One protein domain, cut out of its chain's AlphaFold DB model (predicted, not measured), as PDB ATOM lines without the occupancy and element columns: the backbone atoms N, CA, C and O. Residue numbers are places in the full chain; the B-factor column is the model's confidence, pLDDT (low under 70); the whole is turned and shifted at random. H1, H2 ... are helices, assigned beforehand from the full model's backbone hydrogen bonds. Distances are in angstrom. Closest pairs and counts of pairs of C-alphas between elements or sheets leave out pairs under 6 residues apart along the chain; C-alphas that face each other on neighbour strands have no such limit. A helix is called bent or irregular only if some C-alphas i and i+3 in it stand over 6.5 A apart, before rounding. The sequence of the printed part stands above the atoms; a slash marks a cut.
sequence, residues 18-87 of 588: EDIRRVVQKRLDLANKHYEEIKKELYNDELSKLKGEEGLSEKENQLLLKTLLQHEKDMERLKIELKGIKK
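This is residues 18 to 87 of the 588 residues of an uncharacterized protein of Theileria orientalis strain Shintoku (UniProt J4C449). Read from the first printed residue and you meet a long helical hairpin: H1 runs the length of the rod, residues 52 to 57 turn the path round at one end, and H2 folds back beside H1. The two helices cross at a small angle, and nothing else packs on them. The printed part has 70 residues with two named helices, H1 then H2, and no named strand; the class is all helix. The whole is loose, with a radius of gyration of the C-alphas of 15.9 A, and it spans 52 by 15 by 13 A.

Begin with H1, residues 18 to 51, and then look at H2, residues 58 to 87; the two form a helical hairpin. They touch, with 24 pairs of C-alphas within 8 A. Look for the closest C-alphas at Leu 28 and Leu 78, 6.1 A apart. The centres of the helices are 9.8 A apart. Their lines stand at a shallow tilt of 25 degrees, and they run opposite ways. In H1 every O i to N i+4 pair is within hydrogen-bond range; in H2 it is 25 of 26.

Find C-alpha 18 at (-16.444, -2.483, -61.996); from there H1 runs 49.0 A to C-alpha 51 at (-33.048, -8.366, -16.219), with z rising. Pick up H2 at C-alpha 58, (-20.612, 3.507, -18.729), and go 44.5 A to C-alpha 87 at (-22.495, 8.879, -62.814), with z falling again. Neither helix is bent.

The two C-alphas farthest apart are those of Gly 52 and Lys 87, at 52.7 A, while the first and last printed C-alphas, Glu 18 and Lys 87, are 12.9 A apart. The link from H1 to H2, six residues, is short, and the printed part has no cut. The mean pLDDT of the printed part is 72.4; look for values under 70 at 18 residues, among them residues 18 to 22 and 84 to 87.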
ATOM      1  N   GLU A  18     -15.695  -1.379 -62.609       62.53
ATOM      2  CA  GLU A  18     -16.444  -2.483 -61.996       62.53
ATOM      3  C   GLU A  18     -15.705  -3.053 -60.782       62.53
ATOM      4  O   GLU A  18     -16.328  -3.345 -59.755       62.53
ATOM      5  N   ASP A  19     -14.376  -3.153 -60.863       64.00
ATOM      6  CA  ASP A  19     -13.542  -3.612 -59.752       64.00
ATOM      7  C   ASP A  19     -13.584  -2.619 -58.574       64.00
ATOM      8  O   ASP A  19     -13.787  -3.036 -57.429       64.00
ATOM      9  N   ILE A  20     -13.515  -1.306 -58.834       62.03
ATOM     10  CA  ILE A  20     -13.691  -0.264 -57.808       62.03
ATOM     11  C   ILE A  20     -15.091  -0.351 -57.189       62.03
ATOM     12  O   ILE A  20     -15.216  -0.390 -55.964       62.03
ATOM     13  N   ARG A  21     -16.155  -0.476 -57.998       67.25
ATOM     14  CA  ARG A  21     -17.522  -0.668 -57.478       67.25
ATOM     15  C   ARG A  21     -17.631  -1.882 -56.575       67.25
ATOM     16  O   ARG A  21     -18.250  -1.801 -55.517       67.25
ATOM     17  N   ARG A  22     -17.021  -3.001 -56.965       68.19
ATOM     18  CA  ARG A  22     -17.025  -4.231 -56.171       68.19
ATOM     19  C   ARG A  22     -16.309  -4.040 -54.833       68.19
ATOM     20  O   ARG A  22     -16.777  -4.571 -53.829       68.19
ATOM     21  N   VAL A  23     -15.206  -3.294 -54.796       71.12
ATOM     22  CA  VAL A  23     -14.469  -3.001 -53.557       71.12
ATOM     23  C   VAL A  23     -15.269  -2.078 -52.639       71.12
ATOM     24  O   VAL A  23     -15.437  -2.399 -51.461       71.12
ATOM     25  N   VAL A  24     -15.815  -0.978 -53.163       65.50
ATOM     26  CA  VAL A  24     -16.617  -0.038 -52.362       65.50
ATOM     27  C   VAL A  24     -17.895  -0.717 -51.854       65.50
ATOM     28  O   VAL A  24     -18.256  -0.550 -50.691       65.50
ATOM     29  N   GLN A  25     -18.528  -1.574 -52.664       73.56
ATOM     30  CA  GLN A  25     -19.683  -2.366 -52.237       73.56
ATOM     31  C   GLN A  25     -19.331  -3.339 -51.105       73.56
ATOM     32  O   GLN A  25     -20.035  -3.378 -50.104       73.56
ATOM     33  N   LYS A  26     -18.211  -4.067 -51.201       75.19
ATOM     34  CA  LYS A  26     -17.752  -4.952 -50.115       75.19
ATOM     35  C   LYS A  26     -17.468  -4.192 -48.818       75.19
ATOM     36  O   LYS A  26     -17.780  -4.696 -47.743       75.19
ATOM     37  N   ARG A  27     -16.888  -2.989 -48.902       69.25
ATOM     38  CA  ARG A  27     -16.656  -2.121 -47.732       69.25
ATOM     39  C   ARG A  27     -17.963  -1.639 -47.120       69.25
ATOM     40  O   ARG A  27     -18.088  -1.637 -45.901       69.25
ATOM     41  N   LEU A  28     -18.942  -1.291 -47.953       72.88
ATOM     42  CA  LEU A  28     -20.276  -0.935 -47.489       72.88
ATOM     43  C   LEU A  28     -20.955  -2.126 -46.794       72.88
ATOM     44  O   LEU A  28     -21.555  -1.955 -45.737       72.88
ATOM     45  N   ASP A  29     -20.844  -3.333 -47.345       77.38
ATOM     46  CA  ASP A  29     -21.427  -4.543 -46.757       77.38
ATOM     47  C   ASP A  29     -20.772  -4.889 -45.405       77.38
ATOM     48  O   ASP A  29     -21.466  -5.237 -44.448       77.38
ATOM     49  N   LEU A  30     -19.448  -4.733 -45.294       76.50
ATOM     50  CA  LEU A  30     -18.718  -4.878 -44.032       76.50
ATOM     51  C   LEU A  30     -19.154  -3.820 -43.014       76.50
ATOM     52  O   LEU A  30     -19.534  -4.175 -41.902       76.50
ATOM     53  N   ALA A  31     -19.183  -2.542 -43.392       68.56
ATOM     54  CA  ALA A  31     -19.617  -1.469 -42.500       68.56
ATOM     55  C   ALA A  31     -21.058  -1.680 -41.991       68.56
ATOM     56  O   ALA A  31     -21.315  -1.488 -40.804       68.56
ATOM     57  N   ASN A  32     -21.974  -2.169 -42.841       73.25
ATOM     58  CA  ASN A  32     -23.332  -2.551 -42.427       73.25
ATOM     59  C   ASN A  32     -23.318  -3.687 -41.396       73.25
ATOM     60  O   ASN A  32     -24.071  -3.652 -40.426       73.25
ATOM     61  N   LYS A  33     -22.472  -4.701 -41.599       81.50
ATOM     62  CA  LYS A  33     -22.364  -5.838 -40.683       81.50
ATOM     63  C   LYS A  33     -21.868  -5.399 -39.301       81.50
ATOM     64  O   LYS A  33     -22.499  -5.742 -38.308       81.50
ATOM     65  N   HIS A  34     -20.806  -4.596 -39.254       73.25
ATOM     66  CA  HIS A  34     -20.256  -4.055 -38.007       73.25
ATOM     67  C   HIS A  34     -21.248  -3.121 -37.293       73.25
ATOM     68  O   HIS A  34     -21.411  -3.202 -36.079       73.25
ATOM     69  N   TYR A  35     -21.973  -2.284 -38.042       76.75
ATOM     70  CA  TYR A  35     -23.028  -1.430 -37.489       76.75
ATOM     71  C   TYR A  35     -24.143  -2.247 -36.811       76.75
ATOM     72  O   TYR A  35     -24.561  -1.933 -35.697       76.75
ATOM     73  N   GLU A  36     -24.599  -3.331 -37.446       78.62
ATOM     74  CA  GLU A  36     -25.623  -4.219 -36.880       78.62
ATOM     75  C   GLU A  36     -25.119  -5.042 -35.682       78.62
ATOM     76  O   GLU A  36     -25.898  -5.354 -34.783       78.62
ATOM     77  N   GLU A  37     -23.832  -5.393 -35.638       82.56
ATOM     78  CA  GLU A  37     -23.210  -6.068 -34.492       82.56
ATOM     79  C   GLU A  37     -23.171  -5.151 -33.261       82.56
ATOM     80  O   GLU A  37     -23.712  -5.516 -32.218       82.56
ATOM     81  N   ILE A  38     -22.671  -3.919 -33.410       75.31
ATOM     82  CA  ILE A  38     -22.612  -2.927 -32.319       75.31
ATOM     83  C   ILE A  38     -24.022  -2.577 -31.821       75.31
ATOM     84  O   ILE A  38     -24.269  -2.462 -30.620       75.31
ATOM     85  N   LYS A  39     -24.991  -2.454 -32.734       79.81
ATOM     86  CA  LYS A  39     -26.391  -2.193 -32.381       79.81
ATOM     87  C   LYS A  39     -27.014  -3.336 -31.572       79.81
ATOM     88  O   LYS A  39     -27.800  -3.080 -30.662       79.81
ATOM     89  N   LYS A  40     -26.670  -4.592 -31.881       84.50
ATOM     90  CA  LYS A  40     -27.110  -5.761 -31.104       84.50
ATOM     91  C   LYS A  40     -26.457  -5.815 -29.730       84.50
ATOM     92  O   LYS A  40     -27.136  -6.182 -28.780       84.50
ATOM     93  N   GLU A  41     -25.187  -5.444 -29.611       81.44
ATOM     94  CA  GLU A  41     -24.491  -5.378 -28.320       81.44
ATOM     95  C   GLU A  41     -25.111  -4.327 -27.393       81.44
ATOM     96  O   GLU A  41     -25.431  -4.647 -26.251       81.44
ATOM     97  N   LEU A  42     -25.405  -3.129 -27.907       79.69
ATOM     98  CA  LEU A  42     -26.121  -2.091 -27.152       79.69
ATOM     99  C   LEU A  42     -27.531  -2.544 -26.733       79.69
ATOM    100  O   LEU A  42     -27.945  -2.328 -25.598       79.69
ATOM    101  N   TYR A  43     -28.260  -3.230 -27.617       81.88
ATOM    102  CA  TYR A  43     -29.579  -3.776 -27.285       81.88
ATOM    103  C   TYR A  43     -29.513  -4.901 -26.236       81.88
ATOM    104  O   TYR A  43     -30.370  -4.998 -25.357       81.88
ATOM    105  N   ASN A  44     -28.485  -5.751 -26.302       81.06
ATOM    106  CA  ASN A  44     -28.254  -6.807 -25.318       81.06
ATOM    107  C   ASN A  44     -27.867  -6.234 -23.951       81.06
ATOM    108  O   ASN A  44     -28.284  -6.783 -22.932       81.06
ATOM    109  N   ASP A  45     -27.135  -5.122 -23.911       78.19
ATOM    110  CA  ASP A  45     -26.847  -4.398 -22.675       78.19
ATOM    111  C   ASP A  45     -28.120  -3.829 -22.031       78.19
ATOM    112  O   ASP A  45     -28.378  -4.049 -20.846       78.19
ATOM    113  N   GLU A  46     -28.988  -3.184 -22.817       74.00
ATOM    114  CA  GLU A  46     -30.294  -2.711 -22.337       74.00
ATOM    115  C   GLU A  46     -31.169  -3.861 -21.808       74.00
ATOM    116  O   GLU A  46     -31.810  -3.733 -20.761       74.00
ATOM    117  N   LEU A  47     -31.163  -5.016 -22.484       73.56
ATOM    118  CA  LEU A  47     -31.854  -6.223 -22.023       73.56
ATOM    119  C   LEU A  47     -31.266  -6.789 -20.723       73.56
ATOM    120  O   LEU A  47     -32.029  -7.267 -19.883       73.56
ATOM    121  N   SER A  48     -29.946  -6.742 -20.552       76.38
ATOM    122  CA  SER A  48     -29.251  -7.232 -19.351       76.38
ATOM    123  C   SER A  48     -29.552  -6.330 -18.150       76.38
ATOM    124  O   SER A  48     -29.962  -6.813 -17.091       76.38
ATOM    125  N   LYS A  49     -29.545  -5.006 -18.360       75.62
ATOM    126  CA  LYS A  49     -29.988  -4.007 -17.372       75.62
ATOM    127  C   LYS A  49     -31.448  -4.198 -16.956       75.62
ATOM    128  O   LYS A  49     -31.770  -4.085 -15.776       75.62
ATOM    129  N   LEU A  50     -32.340  -4.530 -17.895       70.62
ATOM    130  CA  LEU A  50     -33.751  -4.822 -17.601       70.62
ATOM    131  C   LEU A  50     -33.959  -6.137 -16.834       70.62
ATOM    132  O   LEU A  50     -34.948  -6.270 -16.113       70.62
ATOM    133  N   LYS A  51     -33.045  -7.104 -16.975       75.19
ATOM    134  CA  LYS A  51     -33.048  -8.366 -16.219       75.19
ATOM    135  C   LYS A  51     -32.390  -8.255 -14.840       75.19
ATOM    136  O   LYS A  51     -32.522  -9.184 -14.048       75.19
ATOM    137  N   GLY A  52     -31.751  -7.123 -14.534       66.06
ATOM    138  CA  GLY A  52     -31.031  -6.901 -13.279       66.06
ATOM    139  C   GLY A  52     -29.639  -7.540 -13.241       66.06
ATOM    140  O   GLY A  52     -29.104  -7.732 -12.154       66.06
ATOM    141  N   GLU A  53     -29.080  -7.880 -14.403       75.75
ATOM    142  CA  GLU A  53     -27.704  -8.361 -14.563       75.75
ATOM    143  C   GLU A  53     -26.743  -7.162 -14.691       75.75
ATOM    144  O   GLU A  53     -27.157  -6.063 -15.078       75.75
ATOM    145  N   GLU A  54     -25.461  -7.355 -14.350       69.69
ATOM    146  CA  GLU A  54     -24.436  -6.329 -14.580       69.69
ATOM    147  C   GLU A  54     -24.304  -6.077 -16.087       69.69
ATOM    148  O   GLU A  54     -23.899  -6.950 -16.854       69.69
ATOM    149  N   GLY A  55     -24.713  -4.883 -16.515       72.75
ATOM    150  CA  GLY A  55     -24.529  -4.418 -17.885       72.75
ATOM    151  C   GLY A  55     -23.109  -3.910 -18.140       72.75
ATOM    152  O   GLY A  55     -22.289  -3.793 -17.230       72.75
ATOM    153  N   LEU A  56     -22.848  -3.534 -19.387       74.94
ATOM    154  CA  LEU A  56     -21.634  -2.855 -19.826       74.94
ATOM    155  C   LEU A  56     -21.369  -1.600 -18.991       74.94
ATOM    156  O   LEU A  56     -22.279  -0.817 -18.675       74.94
ATOM    157  N   SER A  57     -20.089  -1.363 -18.711       78.94
ATOM    158  CA  SER A  57     -19.628  -0.156 -18.034       78.94
ATOM    159  C   SER A  57     -20.073   1.101 -18.791       78.94
ATOM    160  O   SER A  57     -20.169   1.111 -20.019       78.94
ATOM    161  N   GLU A  58     -20.289   2.219 -18.090       74.69
ATOM    162  CA  GLU A  58     -20.612   3.507 -18.729       74.69
ATOM    163  C   GLU A  58     -19.568   3.912 -19.782       74.69
ATOM    164  O   GLU A  58     -19.919   4.474 -20.819       74.69
ATOM    165  N   LYS A  59     -18.291   3.576 -19.558       72.25
ATOM    166  CA  LYS A  59     -17.207   3.845 -20.515       72.25
ATOM    167  C   LYS A  59     -17.302   2.977 -21.769       72.25
ATOM    168  O   LYS A  59     -17.037   3.466 -22.863       72.25
ATOM    169  N   GLU A  60     -17.692   1.716 -21.617       70.62
ATOM    170  CA  GLU A  60     -17.868   0.774 -22.729       70.62
ATOM    171  C   GLU A  60     -19.086   1.165 -23.569       70.62
ATOM    172  O   GLU A  60     -19.000   1.233 -24.791       70.62
ATOM    173  N   ASN A  61     -20.178   1.564 -22.917       73.12
ATOM    174  CA  ASN A  61     -21.368   2.089 -23.582       73.12
ATOM    175  C   ASN A  61     -21.097   3.386 -24.359       73.12
ATOM    176  O   ASN A  61     -21.534   3.533 -25.501       73.12
ATOM    177  N   GLN A  62     -20.337   4.323 -23.783       70.94
ATOM    178  CA  GLN A  62     -19.926   5.545 -24.486       70.94
ATOM    179  C   GLN A  62     -19.026   5.246 -25.691       70.94
ATOM    180  O   GLN A  62     -19.161   5.892 -26.734       70.94
ATOM    181  N   LEU A  63     -18.127   4.266 -25.566       75.62
ATOM    182  CA  LEU A  63     -17.264   3.838 -26.660       75.62
ATOM    183  C   LEU A  63     -18.085   3.215 -27.797       75.62
ATOM    184  O   LEU A  63     -17.923   3.637 -28.941       75.62
ATOM    185  N   LEU A  64     -19.016   2.309 -27.479       72.69
ATOM    186  CA  LEU A  64     -19.896   1.660 -28.458       72.69
ATOM    187  C   LEU A  64     -20.790   2.666 -29.196       72.69
ATOM    188  O   LEU A  64     -20.897   2.621 -30.423       72.69
ATOM    189  N   LEU A  65     -21.371   3.637 -28.484       74.38
ATOM    190  CA  LEU A  65     -22.160   4.717 -29.091       74.38
ATOM    191  C   LEU A  65     -21.319   5.591 -30.031       74.38
ATOM    192  O   LEU A  65     -21.764   5.938 -31.127       74.38
ATOM    193  N   LYS A  66     -20.083   5.921 -29.636       76.94
ATOM    194  CA  LYS A  66     -19.156   6.690 -30.476       76.94
ATOM    195  C   LYS A  66     -18.763   5.909 -31.734       76.94
ATOM    196  O   LYS A  66     -18.735   6.491 -32.817       76.94
ATOM    197  N   THR A  67     -18.506   4.606 -31.615       72.25
ATOM    198  CA  THR A  67     -18.207   3.744 -32.768       72.25
ATOM    199  C   THR A  67     -19.408   3.580 -33.697       72.25
ATOM    200  O   THR A  67     -19.236   3.598 -34.911       72.25
ATOM    201  N   LEU A  68     -20.630   3.513 -33.160       73.75
ATOM    202  CA  LEU A  68     -21.853   3.405 -33.959       73.75
ATOM    203  C   LEU A  68     -22.068   4.661 -34.819       73.75
ATOM    204  O   LEU A  68     -22.289   4.546 -36.024       73.75
ATOM    205  N   LEU A  69     -21.909   5.852 -34.229       73.69
ATOM    206  CA  LEU A  69     -21.978   7.130 -34.952       73.69
ATOM    207  C   LEU A  69     -20.888   7.267 -36.023       73.69
ATOM    208  O   LEU A  69     -21.124   7.858 -37.078       73.69
ATOM    209  N   GLN A  70     -19.690   6.745 -35.760       74.94
ATOM    210  CA  GLN A  70     -18.605   6.754 -36.736       74.94
ATOM    211  C   GLN A  70     -18.925   5.839 -37.926       74.94
ATOM    212  O   GLN A  70     -18.843   6.276 -39.072       74.94
ATOM    213  N   HIS A  71     -19.382   4.611 -37.665       69.62
ATOM    214  CA  HIS A  71     -19.773   3.674 -38.717       69.62
ATOM    215  C   HIS A  71     -20.965   4.167 -39.545       69.62
ATOM    216  O   HIS A  71     -20.988   3.959 -40.755       69.62
ATOM    217  N   GLU A  72     -21.931   4.857 -38.935       74.75
ATOM    218  CA  GLU A  72     -23.049   5.477 -39.654       74.75
ATOM    219  C   GLU A  72     -22.561   6.513 -40.679       74.75
ATOM    220  O   GLU A  72     -22.926   6.449 -41.856       74.75
ATOM    221  N   LYS A  73     -21.648   7.401 -40.264       74.75
ATOM    222  CA  LYS A  73     -21.020   8.392 -41.151       74.75
ATOM    223  C   LYS A  73     -20.198   7.738 -42.260       74.75
ATOM    224  O   LYS A  73     -20.254   8.179 -43.408       74.75
ATOM    225  N   ASP A  74     -19.455   6.680 -41.946       69.06
ATOM    226  CA  ASP A  74     -18.660   5.949 -42.936       69.06
ATOM    227  C   ASP A  74     -19.556   5.259 -43.975       69.06
ATOM    228  O   ASP A  74     -19.266   5.280 -45.173       69.06
ATOM    229  N   MET A  75     -20.705   4.725 -43.555       71.12
ATOM    230  CA  MET A  75     -21.702   4.172 -44.469       71.12
ATOM    231  C   MET A  75     -22.332   5.226 -45.378       71.12
ATOM    232  O   MET A  75     -22.562   4.952 -46.557       71.12
ATOM    233  N   GLU A  76     -22.625   6.421 -44.866       73.31
ATOM    234  CA  GLU A  76     -23.107   7.533 -45.691       73.31
ATOM    235  C   GLU A  76     -22.069   7.948 -46.736       73.31
ATOM    236  O   GLU A  76     -22.409   8.075 -47.916       73.31
ATOM    237  N   ARG A  77     -20.794   8.061 -46.342       72.62
ATOM    238  CA  ARG A  77     -19.679   8.351 -47.258       72.62
ATOM    239  C   ARG A  77     -19.557   7.294 -48.357       72.62
ATOM    240  O   ARG A  77     -19.561   7.646 -49.534       72.62
ATOM    241  N   LEU A  78     -19.556   6.008 -48.002       69.44
ATOM    242  CA  LEU A  78     -19.472   4.900 -48.966       69.44
ATOM    243  C   LEU A  78     -20.694   4.839 -49.901       69.44
ATOM    244  O   LEU A  78     -20.565   4.522 -51.085       69.44
ATOM    245  N   LYS A  79     -21.894   5.184 -49.412       72.62
ATOM    246  CA  LYS A  79     -23.105   5.305 -50.248       72.62
ATOM    247  C   LYS A  79     -23.006   6.462 -51.243       72.62
ATOM    248  O   LYS A  79     -23.507   6.333 -52.362       72.62
ATOM    249  N   ILE A  80     -22.402   7.585 -50.852       72.19
ATOM    250  CA  ILE A  80     -22.145   8.723 -51.746       72.19
ATOM    251  C   ILE A  80     -21.110   8.328 -52.806       72.19
ATOM    252  O   ILE A  80     -21.351   8.556 -53.989       72.19
ATOM    253  N   GLU A  81     -20.028   7.656 -52.416       68.88
ATOM    254  CA  GLU A  81     -18.977   7.176 -53.320       68.88
ATOM    255  C   GLU A  81     -19.525   6.183 -54.364       68.88
ATOM    256  O   GLU A  81     -19.329   6.368 -55.566       68.88
ATOM    257  N   LEU A  82     -20.345   5.207 -53.949       70.62
ATOM    258  CA  LEU A  82     -21.041   4.292 -54.871       70.62
ATOM    259  C   LEU A  82     -21.991   5.007 -55.840       70.62
ATOM    260  O   LEU A  82     -22.151   4.575 -56.984       70.62
ATOM    261  N   LYS A  83     -22.651   6.085 -55.399       71.50
ATOM    262  CA  LYS A  83     -23.498   6.915 -56.271       71.50
ATOM    263  C   LYS A  83     -22.665   7.763 -57.235       71.50
ATOM    264  O   LYS A  83     -23.101   7.946 -58.367       71.50
ATOM    265  N   GLY A  84     -21.492   8.238 -56.814       58.16
ATOM    266  CA  GLY A  84     -20.540   8.956 -57.661       58.16
ATOM    267  C   GLY A  84     -20.029   8.084 -58.806       58.16
ATOM    268  O   GLY A  84     -20.075   8.498 -59.959       58.16
ATOM    269  N   ILE A  85     -19.683   6.825 -58.522       59.66
ATOM    270  CA  ILE A  85     -19.196   5.891 -59.549       59.66
ATOM    271  C   ILE A  85     -20.298   5.525 -60.569       59.66
ATOM    272  O   ILE A  85     -20.003   5.256 -61.728       59.66
ATOM    273  N   LYS A  86     -21.588   5.583 -60.193       51.91
ATOM    274  CA  LYS A  86     -22.713   5.395 -61.136       51.91
ATOM    275  C   LYS A  86     -22.877   6.524 -62.163       51.91
ATOM    276  O   LYS A  86     -23.547   6.295 -63.168       51.91
ATOM    277  N   LYS A  87     -22.366   7.731 -61.897       45.41
ATOM    278  CA  LYS A  87     -22.495   8.879 -62.814       45.41
ATOM    279  C   LYS A  87     -21.413   8.894 -63.896       45.41
ATOM    280  O   LYS A  87     -21.714   9.265 -65.022       45.41
TER     281      LYS A  87